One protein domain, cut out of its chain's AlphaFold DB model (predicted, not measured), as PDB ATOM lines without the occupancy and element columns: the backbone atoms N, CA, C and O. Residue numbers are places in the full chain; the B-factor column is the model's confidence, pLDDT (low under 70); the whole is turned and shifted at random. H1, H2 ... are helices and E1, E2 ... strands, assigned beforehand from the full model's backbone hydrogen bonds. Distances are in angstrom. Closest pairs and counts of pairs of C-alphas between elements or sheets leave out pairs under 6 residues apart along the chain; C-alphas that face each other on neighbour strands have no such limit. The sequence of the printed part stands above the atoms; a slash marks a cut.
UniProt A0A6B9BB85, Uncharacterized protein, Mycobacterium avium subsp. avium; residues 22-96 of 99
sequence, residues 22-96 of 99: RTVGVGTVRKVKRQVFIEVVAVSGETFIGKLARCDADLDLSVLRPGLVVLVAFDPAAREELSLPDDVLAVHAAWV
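This is residues 22 to 96 of the 99 residues of an uncharacterized protein of Mycobacterium avium subsp. avium (UniProt A0A6B9BB85). Five strands make a small closed barrel, with one helix, H1, packed outside it on E1 and a long loop, residues 53 to 68, between E3 and E4. The printed part has 75 residues, with E1 to E5 and then H1 along the chain; round the mixed ring run E1 E2 E3 E5 E4. The class is mixed, helices and strands. It is compact, radius of gyration of the C-alphas 11.6 A, spanning 33 by 23 by 21 A.

E1, residues 23 to 32, 22.9 A long, starts at C-alpha 23 (-1.227, 36.702, -10.559) and bends by 67 degrees at residue 26. E2 is residues 36 to 42, E3 47 to 52, E4 69 to 75, E5 78 to 83. H1, residues 87 to 96, ends at C-alpha 96 (-10.107, 40.398, -6.308).

E1, E2 and E3 form a meander, each the antiparallel neighbour of the one before; N 28 and O 39 are 2.8 A apart, N 40 and O 48 2.8 A. E4, antiparallel to E1, completes a Greek key, four strands whose first and fourth are neighbours; N 27 and O 70 are 2.8 A apart. E5 is parallel to E3, N 51 and O 80 2.8 A apart, and antiparallel to E4, N 73 and O 83 2.8 A apart. H1 is on the barrel, its closest C-alphas to E1 those of Ala 93 and Val 24, 6.2 A. In H1 every O i to N i+4 pair is within hydrogen-bond range.

The printed part has no cut. The link E3 to E4 is long, 16 residues. Residues 55 to 61 and 93 to 96 have pLDDT under 70.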
ATOM      1  N   ARG A  22      -2.126  32.233 -12.106       80.50
ATOM      2  CA  ARG A  22      -1.436  33.455 -12.529       80.50
ATOM      3  C   ARG A  22      -1.926  34.645 -11.721       80.50
ATOM      4  O   ARG A  22      -3.124  34.876 -11.595       80.50
ATOM      5  N   THR A  23      -0.976  35.447 -11.264       86.06
ATOM      6  CA  THR A  23      -1.227  36.702 -10.559       86.06
ATOM      7  C   THR A  23      -0.928  37.877 -11.481       86.06
ATOM      8  O   THR A  23      -0.054  37.797 -12.349       86.06
ATOM      9  N   VAL A  24      -1.650  38.982 -11.292       88.06
ATOM     10  CA  VAL A  24      -1.377  40.257 -11.965       88.06
ATOM     11  C   VAL A  24      -0.597  41.173 -11.033       88.06
ATOM     12  O   VAL A  24      -0.826  41.198  -9.825       88.06
ATOM     13  N   GLY A  25       0.334  41.934 -11.594       89.25
ATOM     14  CA  GLY A  25       1.042  43.003 -10.904       89.25
ATOM     15  C   GLY A  25       1.128  44.255 -11.765       89.25
ATOM     16  O   GLY A  25       0.972  44.207 -12.990       89.25
ATOM     17  N   VAL A  26       1.404  45.377 -11.108       91.38
ATOM     18  CA  VAL A  26       1.729  46.636 -11.781       91.38
ATOM     19  C   VAL A  26       3.239  46.728 -11.882       91.38
ATOM     20  O   VAL A  26       3.949  46.611 -10.886       91.38
ATOM     21  N   GLY A  27       3.739  46.905 -13.098       93.12
ATOM     22  CA  GLY A  27       5.157  46.933 -13.388       93.12
ATOM     23  C   GLY A  27       5.615  48.264 -13.958       93.12
ATOM     24  O   GLY A  27       4.931  48.853 -14.785       93.12
ATOM     25  N   THR A  28       6.804  48.718 -13.573       95.25
ATOM     26  CA  THR A  28       7.502  49.819 -14.243       95.25
ATOM     27  C   THR A  28       8.646  49.254 -15.068       95.25
ATOM     28  O   THR A  28       9.519  48.540 -14.563       95.25
ATOM     29  N   VAL A  29       8.670  49.571 -16.360       93.69
ATOM     30  CA  VAL A  29       9.758  49.173 -17.251       93.69
ATOM     31  C   VAL A  29      11.046  49.836 -16.766       93.69
ATOM     32  O   VAL A  29      11.169  51.056 -16.736       93.69
ATOM     33  N   ARG A  30      12.044  49.033 -16.397       93.81
ATOM     34  CA  ARG A  30      13.351  49.528 -15.936       93.81
ATOM     35  C   ARG A  30      14.328  49.683 -17.084       93.81
ATOM     36  O   ARG A  30      15.138  50.605 -17.108       93.81
ATOM     37  N   LYS A  31      14.315  48.720 -18.006       90.38
ATOM     38  CA  LYS A  31      15.352  48.596 -19.028       90.38
ATOM     39  C   LYS A  31      14.848  47.825 -20.229       90.38
ATOM     40  O   LYS A  31      14.321  46.725 -20.079       90.38
ATOM     41  N   VAL A  32      15.124  48.364 -21.410       85.31
ATOM     42  CA  VAL A  32      14.816  47.735 -22.695       85.31
ATOM     43  C   VAL A  32      16.123  47.560 -23.461       85.31
ATOM     44  O   VAL A  32      16.815  48.523 -23.780       85.31
ATOM     45  N   LYS A  33      16.526  46.300 -23.650       83.56
ATOM     46  CA  LYS A  33      17.649  45.886 -24.511       83.56
ATOM     47  C   LYS A  33      17.143  44.772 -25.440       83.56
ATOM     48  O   LYS A  33      16.053  44.872 -25.978       83.56
ATOM     49  N   ARG A  34      17.878  43.657 -25.561       81.81
ATOM     50  CA  ARG A  34      17.399  42.409 -26.195       81.81
ATOM     51  C   ARG A  34      16.317  41.685 -25.371       81.81
ATOM     52  O   ARG A  34      15.751  40.707 -25.842       81.81
ATOM     53  N   GLN A  35      16.098  42.144 -24.138       85.38
ATOM     54  CA  GLN A  35      15.083  41.703 -23.187       85.38
ATOM     55  C   GLN A  35      14.544  42.947 -22.469       85.38
ATOM     56  O   GLN A  35      15.302  43.907 -22.267       85.38
ATOM     57  N   VAL A  36      13.276  42.910 -22.062       89.06
ATOM     58  CA  VAL A  36      12.653  43.946 -21.232       89.06
ATOM     59  C   VAL A  36      12.618  43.476 -19.782       89.06
ATOM     60  O   VAL A  36      12.172  42.366 -19.495       89.06
ATOM     61  N   PHE A  37      13.111  44.325 -18.884       93.25
ATOM     62  CA  PHE A  37      13.073  44.111 -17.440       93.25
ATOM     63  C   PHE A  37      12.080  45.074 -16.813       93.25
ATOM     64  O   PHE A  37      12.107  46.273 -17.111       93.25
ATOM     65  N   ILE A  38      11.242  44.543 -15.934       94.69
ATOM     66  CA  ILE A  38      10.138  45.264 -15.315       94.69
ATOM     67  C   ILE A  38      10.247  45.052 -13.808       94.69
ATOM     68  O   ILE A  38      10.359  43.919 -13.349       94.69
ATOM     69  N   GLU A  39      10.261  46.146 -13.058       96.25
ATOM     70  CA  GLU A  39      10.104  46.127 -11.605       96.25
ATOM     71  C   GLU A  39       8.612  46.063 -11.305       96.25
ATOM     72  O   GLU A  39       7.872  46.939 -11.738       96.25
ATOM     73  N   VAL A  40       8.172  45.001 -10.644       95.44
ATOM     74  CA  VAL A  40       6.767  44.644 -10.457       95.44
ATOM     75  C   VAL A  40       6.417  44.735  -8.988       95.44
ATOM     76  O   VAL A  40       7.132  44.181  -8.157       95.44
ATOM     77  N   VAL A  41       5.287  45.371  -8.696       92.94
ATOM     78  CA  VAL A  41       4.600  45.292  -7.409       92.94
ATOM     79  C   VAL A  41       3.391  44.379  -7.592       92.94
ATOM     80  O   VAL A  41       2.487  44.664  -8.383       92.94
ATOM     81  N   ALA A  42       3.407  43.241  -6.905       87.25
ATOM     82  CA  ALA A  42       2.299  42.298  -6.888       87.25
ATOM     83  C   ALA A  42       1.131  42.841  -6.055       87.25
ATOM     84  O   ALA A  42       1.326  43.663  -5.161       87.25
ATOM     85  N   VAL A  43      -0.076  42.310  -6.273       79.44
ATOM     86  CA  VAL A  43      -1.247  42.615  -5.422       79.44
ATOM     87  C   VAL A  43      -0.998  42.256  -3.948       79.44
ATOM     88  O   VAL A  43      -1.543  42.898  -3.060       79.44
ATOM     89  N   SER A  44      -0.110  41.295  -3.668       76.75
ATOM     90  CA  SER A  44       0.340  40.971  -2.306       76.75
ATOM     91  C   SER A  44       1.202  42.060  -1.646       76.75
ATOM     92  O   SER A  44       1.531  41.935  -0.469       76.75
ATOM     93  N   GLY A  45       1.618  43.096  -2.381       81.06
ATOM     94  CA  GLY A  45       2.556  44.129  -1.931       81.06
ATOM     95  C   GLY A  45       4.033  43.747  -2.083       81.06
ATOM     96  O   GLY A  45       4.914  44.589  -1.905       81.06
ATOM     97  N   GLU A  46       4.333  42.499  -2.448       87.94
ATOM     98  CA  GLU A  46       5.703  42.076  -2.738       87.94
ATOM     99  C   GLU A  46       6.236  42.765  -4.000       87.94
ATOM    100  O   GLU A  46       5.525  42.911  -4.996       87.94
ATOM    101  N   THR A  47       7.516  43.142  -3.974       93.38
ATOM    102  CA  THR A  47       8.202  43.754  -5.119       93.38
ATOM    103  C   THR A  47       9.301  42.839  -5.642       93.38
ATOM    104  O   THR A  47      10.074  42.279  -4.864       93.38
ATOM    105  N   PHE A  48       9.398  42.689  -6.960       94.50
ATOM    106  CA  PHE A  48      10.443  41.895  -7.613       94.50
ATOM    107  C   PHE A  48      10.757  42.430  -9.015       94.50
ATOM    108  O   PHE A  48      10.061  43.297  -9.535       94.50
ATOM    109  N   ILE A  49      11.817  41.922  -9.651       94.75
ATOM    110  CA  ILE A  49      12.150  42.261 -11.042       94.75
ATOM    111  C   ILE A  49      11.946  41.030 -11.912       94.75
ATOM    112  O   ILE A  49      12.652  40.033 -11.764       94.75
ATOM    113  N   GLY A  50      11.021  41.131 -12.860       94.00
ATOM    114  CA  GLY A  50      10.755  40.085 -13.835       94.00
ATOM    115  C   GLY A  50      11.221  40.463 -15.240       94.00
ATOM    116  O   GLY A  50      11.444  41.633 -15.578       94.00
ATOM    117  N   LYS A  51      11.393  39.444 -16.079       93.12
ATOM    118  CA  LYS A  51      11.730  39.576 -17.495       93.12
ATOM    119  C   LYS A  51      10.476  39.330 -18.308       93.12
ATOM    120  O   LYS A  51       9.882  38.262 -18.209       93.12
ATOM    121  N   LEU A  52      10.112  40.282 -19.159       88.88
ATOM    122  CA  LEU A  52       9.022  40.071 -20.104       88.88
ATOM    123  C   LEU A  52       9.437  38.993 -21.102       88.88
ATOM    124  O   LEU A  52      10.411  39.195 -21.831       88.88
ATOM    125  N   ALA A  53       8.741  37.857 -21.111       84.38
ATOM    126  CA  ALA A  53       8.921  36.796 -22.088       84.38
ATOM    127  C   ALA A  53       8.795  37.368 -23.507       84.38
ATOM    128  O   ALA A  53       8.134  38.385 -23.727       84.38
ATOM    129  N   ARG A  54       9.463  36.738 -24.483       70.31
ATOM    130  CA  ARG A  54       9.359  37.183 -25.877       70.31
ATOM    131  C   ARG A  54       7.895  37.100 -26.293       70.31
ATOM    132  O   ARG A  54       7.342  36.009 -26.360       70.31
ATOM    133  N   CYS A  55       7.285  38.259 -26.513       60.28
ATOM    134  CA  CYS A  55       5.946  38.337 -27.065       60.28
ATOM    135  C   CYS A  55       6.034  37.843 -28.511       60.28
ATOM    136  O   CYS A  55       6.910  38.290 -29.256       60.28
ATOM    137  N   ASP A  56       5.198  36.877 -28.884       54.50
ATOM    138  CA  ASP A  56       5.159  36.380 -30.255       54.50
ATOM    139  C   ASP A  56       4.723  37.526 -31.187       54.50
ATOM    140  O   ASP A  56       3.610  38.029 -31.090       54.50
ATOM    141  N   ALA A  57       5.664  37.939 -32.040       50.41
ATOM    142  CA  ALA A  57       5.587  38.765 -33.252       50.41
ATOM    143  C   ALA A  57       4.917  40.159 -33.242       50.41
ATOM    144  O   ALA A  57       5.412  41.011 -33.974       50.41
ATOM    145  N   ASP A  58       3.894  40.443 -32.436       57.09
ATOM    146  CA  ASP A  58       3.056  41.642 -32.652       57.09
ATOM    147  C   ASP A  58       3.205  42.750 -31.602       57.09
ATOM    148  O   ASP A  58       2.671  43.847 -31.771       57.09
ATOM    149  N   LEU A  59       3.955  42.516 -30.521       64.44
ATOM    150  CA  LEU A  59       4.227  43.585 -29.564       64.44
ATOM    151  C   LEU A  59       5.396  44.436 -30.056       64.44
ATOM    152  O   LEU A  59       6.555  44.017 -29.974       64.44
ATOM    153  N   ASP A  60       5.097  45.650 -30.513       69.19
ATOM    154  CA  ASP A  60       6.131  46.632 -30.813       69.19
ATOM    155  C   ASP A  60       6.871  47.020 -29.521       69.19
ATOM    156  O   ASP A  60       6.439  47.861 -28.727       69.19
ATOM    157  N   LEU A  61       8.024  46.384 -29.305       68.50
ATOM    158  CA  LEU A  61       8.899  46.644 -28.164       68.50
ATOM    159  C   LEU A  61       9.375  48.104 -28.119       68.50
ATOM    160  O   LEU A  61       9.844  48.537 -27.066       68.50
ATOM    161  N   SER A  62       9.247  48.869 -29.212       70.00
ATOM    162  CA  SER A  62       9.566  50.301 -29.248       70.00
ATOM    163  C   SER A  62       8.668  51.142 -28.324       70.00
ATOM    164  O   SER A  62       9.065  52.226 -27.872       70.00
ATOM    165  N   VAL A  63       7.483  50.620 -27.990       79.12
ATOM    166  CA  VAL A  63       6.525  51.252 -27.075       79.12
ATOM    167  C   VAL A  63       6.971  51.100 -25.618       79.12
ATOM    168  O   VAL A  63       6.747  51.997 -24.807       79.12
ATOM    169  N   LEU A  64       7.665  50.009 -25.278       85.12
ATOM    170  CA  LEU A  64       8.156  49.754 -23.924       85.12
ATOM    171  C   LEU A  64       9.404  50.602 -23.663       85.12
ATOM    172  O   LEU A  64      10.515  50.253 -24.053       85.12
ATOM    173  N   ARG A  65       9.229  51.739 -22.990       89.50
ATOM    174  CA  ARG A  65      10.318  52.659 -22.629       89.50
ATOM    175  C   ARG A  65      10.581  52.612 -21.129       89.50
ATOM    176  O   ARG A  65       9.633  52.416 -20.372       89.50
ATOM    177  N   PRO A  66      11.830  52.806 -20.667       93.06
ATOM    178  CA  PRO A  66      12.097  52.966 -19.243       93.06
ATOM    179  C   PRO A  66      11.180  54.023 -18.611       93.06
ATOM    180  O   PRO A  66      11.011  55.103 -19.172       93.06
ATOM    181  N   GLY A  67      10.578  53.694 -17.469       91.38
ATOM    182  CA  GLY A  67       9.586  54.519 -16.778       91.38
ATOM    183  C   GLY A  67       8.130  54.267 -17.190       91.38
ATOM    184  O   GLY A  67       7.234  54.750 -16.507       91.38
ATOM    185  N   LEU A  68       7.866  53.501 -18.256       90.81
ATOM    186  CA  LEU A  68       6.499  53.132 -18.630       90.81
ATOM    187  C   LEU A  68       5.892  52.183 -17.591       90.81
ATOM    188  O   LEU A  68       6.511  51.178 -17.236       90.81
ATOM    189  N   VAL A  69       4.663  52.473 -17.169       91.25
ATOM    190  CA  VAL A  69       3.868  51.592 -16.308       91.25
ATOM    191  C   VAL A  69       3.058  50.630 -17.173       91.25
ATOM    192  O   VAL A  69       2.398  51.045 -18.124       91.25
ATOM    193  N   VAL A  70       3.117  49.343 -16.850       88.94
ATOM    194  CA  VAL A  70       2.468  48.255 -17.584       88.94
ATOM    195  C   VAL A  70       1.854  47.249 -16.619       88.94
ATOM    196  O   VAL A  70       2.394  46.994 -15.544       88.94
ATOM    197  N   LEU A  71       0.738  46.642 -17.014       90.06
ATOM    198  CA  LEU A  71       0.216  45.466 -16.323       90.06
ATOM    199  C   LEU A  71       0.968  44.222 -16.789       90.06
ATOM    200  O   LEU A  71       1.246  44.061 -17.979       90.06
ATOM    201  N   VAL A  72       1.292  43.341 -15.846       90.31
ATOM    202  CA  VAL A  72       1.992  42.084 -16.123       90.31
ATOM    203  C   VAL A  72       1.325  40.925 -15.403       90.31
ATOM    204  O   VAL A  72       0.888  41.056 -14.263       90.31
ATOM    205  N   ALA A  73       1.282  39.779 -16.067       91.12
ATOM    206  CA  ALA A  73       0.895  38.503 -15.491       91.12
ATOM    207  C   ALA A  73       2.137  37.651 -15.225       91.12
ATOM    208  O   ALA A  73       3.041  37.586 -16.066       91.12
ATOM    209  N   PHE A  74       2.160  36.963 -14.088       89.38
ATOM    210  CA  PHE A  74       3.258  36.087 -13.687       89.38
ATOM    211  C   PHE A  74       2.760  34.897 -12.864       89.38
ATOM    212  O   PHE A  74       1.670  34.928 -12.295       89.38
ATOM    213  N   ASP A  75       3.566  33.839 -12.817       88.44
ATOM    214  CA  ASP A  75       3.390  32.721 -11.890       88.44
ATOM    215  C   ASP A  75       4.135  33.062 -10.582       88.44
ATOM    216  O   ASP A  75       5.343  33.319 -10.634       88.44
ATOM    217  N   PRO A  76       3.477  33.090  -9.407       84.94
ATOM    218  CA  PRO A  76       4.138  33.359  -8.130       84.94
ATOM    219  C   PRO A  76       5.298  32.413  -7.797       84.94
ATOM    220  O   PRO A  76       6.170  32.803  -7.017       84.94
ATOM    221  N   ALA A  77       5.318  31.203  -8.366       87.12
ATOM    222  CA  ALA A  77       6.402  30.234  -8.226       87.12
ATOM    223  C   ALA A  77       7.539  30.429  -9.254       87.12
ATOM    224  O   ALA A  77       8.596  29.819  -9.106       87.12
ATOM    225  N   ALA A  78       7.345  31.273 -10.274       88.06
ATOM    226  CA  ALA A  78       8.321  31.590 -11.323       88.06
ATOM    227  C   ALA A  78       8.263  33.086 -11.699       88.06
ATOM    228  O   ALA A  78       7.983  33.468 -12.839       88.06
ATOM    229  N   ARG A  79       8.513  33.952 -10.708       88.94
ATOM    230  CA  ARG A  79       8.330  35.416 -10.791       88.94
ATOM    231  C   ARG A  79       9.262  36.091 -11.803       88.94
ATOM    232  O   ARG A  79       9.037  37.226 -12.213       88.94
ATOM    233  N   GLU A  80      10.325  35.415 -12.224       89.75
ATOM    234  CA  GLU A  80      11.288  35.960 -13.176       89.75
ATOM    235  C   GLU A  80      10.738  36.006 -14.606       89.75
ATOM    236  O   GLU A  80      11.299  36.725 -15.436       89.75
ATOM    237  N   GLU A  81       9.672  35.257 -14.908       89.94
ATOM    238  CA  GLU A  81       9.060  35.180 -16.232       89.94
ATOM    239  C   GLU A  81       7.706  35.898 -16.252       89.94
ATOM    240  O   GLU A  81       6.709  35.444 -15.693       89.94
ATOM    241  N   LEU A  82       7.679  37.050 -16.923       90.31
ATOM    242  CA  LEU A  82       6.494  37.886 -17.058       90.31
ATOM    243  C   LEU A  82       5.857  37.708 -18.429       90.31
ATOM    244  O   LEU A  82       6.534  37.534 -19.441       90.31
ATOM    245  N   SER A  83       4.546  37.876 -18.476       89.00
ATOM    246  CA  SER A  83       3.778  37.989 -19.710       89.00
ATOM    247  C   SER A  83       2.843  39.187 -19.637       89.00
ATOM    248  O   SER A  83       2.553  39.682 -18.551       89.00
ATOM    249  N   LEU A  84       2.375  39.666 -20.788       86.44
ATOM    250  CA  LEU A  84       1.258  40.602 -20.788       86.44
ATOM    251  C   LEU A  84      -0.026  39.835 -20.441       86.44
ATOM    252  O   LEU A  84      -0.213  38.729 -20.963       86.44
ATOM    253  N   PRO A  85      -0.872  40.366 -19.542       83.00
ATOM    254  CA  PRO A  85      -2.172  39.777 -19.266       83.00
ATOM    255  C   PRO A  85      -3.089  39.942 -20.481       83.00
ATOM    256  O   PRO A  85      -2.994  40.933 -21.203       83.00
ATOM    257  N   ASP A  86      -3.986  38.981 -20.685       79.75
ATOM    258  CA  ASP A  86      -5.175  39.210 -21.504       79.75
ATOM    259  C   ASP A  86      -6.227  40.014 -20.717       79.75
ATOM    260  O   ASP A  86      -6.162  40.122 -19.486       79.75
ATOM    261  N   ASP A  87      -7.196  40.589 -21.434       75.62
ATOM    262  CA  ASP A  87      -8.216  41.473 -20.856       75.62
ATOM    263  C   ASP A  87      -9.034  40.784 -19.753       75.62
ATOM    264  O   ASP A  87      -9.385  41.402 -18.747       75.62
ATOM    265  N   VAL A  88      -9.306  39.483 -19.901       75.81
ATOM    266  CA  VAL A  88     -10.089  38.697 -18.935       75.81
ATOM    267  C   VAL A  88      -9.316  38.543 -17.627       75.81
ATOM    268  O   VAL A  88      -9.852  38.792 -16.546       75.81
ATOM    269  N   LEU A  89      -8.035  38.195 -17.714       76.38
ATOM    270  CA  LEU A  89      -7.153  38.033 -16.564       76.38
ATOM    271  C   LEU A  89      -6.909  39.365 -15.833       76.38
ATOM    272  O   LEU A  89      -6.864  39.389 -14.601       76.38
ATOM    273  N   ALA A  90      -6.827  40.481 -16.563       77.81
ATOM    274  CA  ALA A  90      -6.744  41.817 -15.968       77.81
ATOM    275  C   ALA A  90      -8.017  42.191 -15.181       77.81
ATOM    276  O   ALA A  90      -7.923  42.693 -14.058       77.81
ATOM    277  N   VAL A  91      -9.206  41.901 -15.727       73.62
ATOM    278  CA  VAL A  91     -10.496  42.162 -15.060       73.62
ATOM    279  C   VAL A  91     -10.658  41.321 -13.792       73.62
ATOM    280  O   VAL A  91     -11.054  41.853 -12.754       73.62
ATOM    281  N   HIS A  92     -10.316  40.030 -13.835       70.12
ATOM    282  CA  HIS A  92     -10.401  39.165 -12.655       70.12
ATOM    283  C   HIS A  92      -9.530  39.665 -11.498       70.12
ATOM    284  O   HIS A  92      -9.965  39.638 -10.348       70.12
ATOM    285  N   ALA A  93      -8.331  40.176 -11.787       68.06
ATOM    286  CA  ALA A  93      -7.468  40.744 -10.758       68.06
ATOM    287  C   ALA A  93      -8.051  42.023 -10.137       68.06
ATOM    288  O   ALA A  93      -7.998  42.189  -8.917       68.06
ATOM    289  N   ALA A  94      -8.645  42.904 -10.951       65.19
ATOM    290  CA  ALA A  94      -9.303  44.113 -10.457       65.19
ATOM    291  C   ALA A  94     -10.476  43.791  -9.514       65.19
ATOM    292  O   ALA A  94     -10.675  44.487  -8.522       65.19
ATOM    293  N   TRP A  95     -11.214  42.709  -9.788       62.91
ATOM    294  CA  TRP A  95     -12.291  42.231  -8.918       62.91
ATOM    295  C   TRP A  95     -11.779  41.718  -7.566       62.91
ATOM    296  O   TRP A  95     -12.344  42.058  -6.531       62.91
ATOM    297  N   VAL A  96     -10.697  40.929  -7.553       61.66
ATOM    298  CA  VAL A  96     -10.107  40.398  -6.308       61.66
ATOM    299  C   VAL A  96      -9.595  41.516  -5.397       61.66
ATOM    300  O   VAL A  96      -9.719  41.403  -4.186       61.66
TER     301      VAL A  96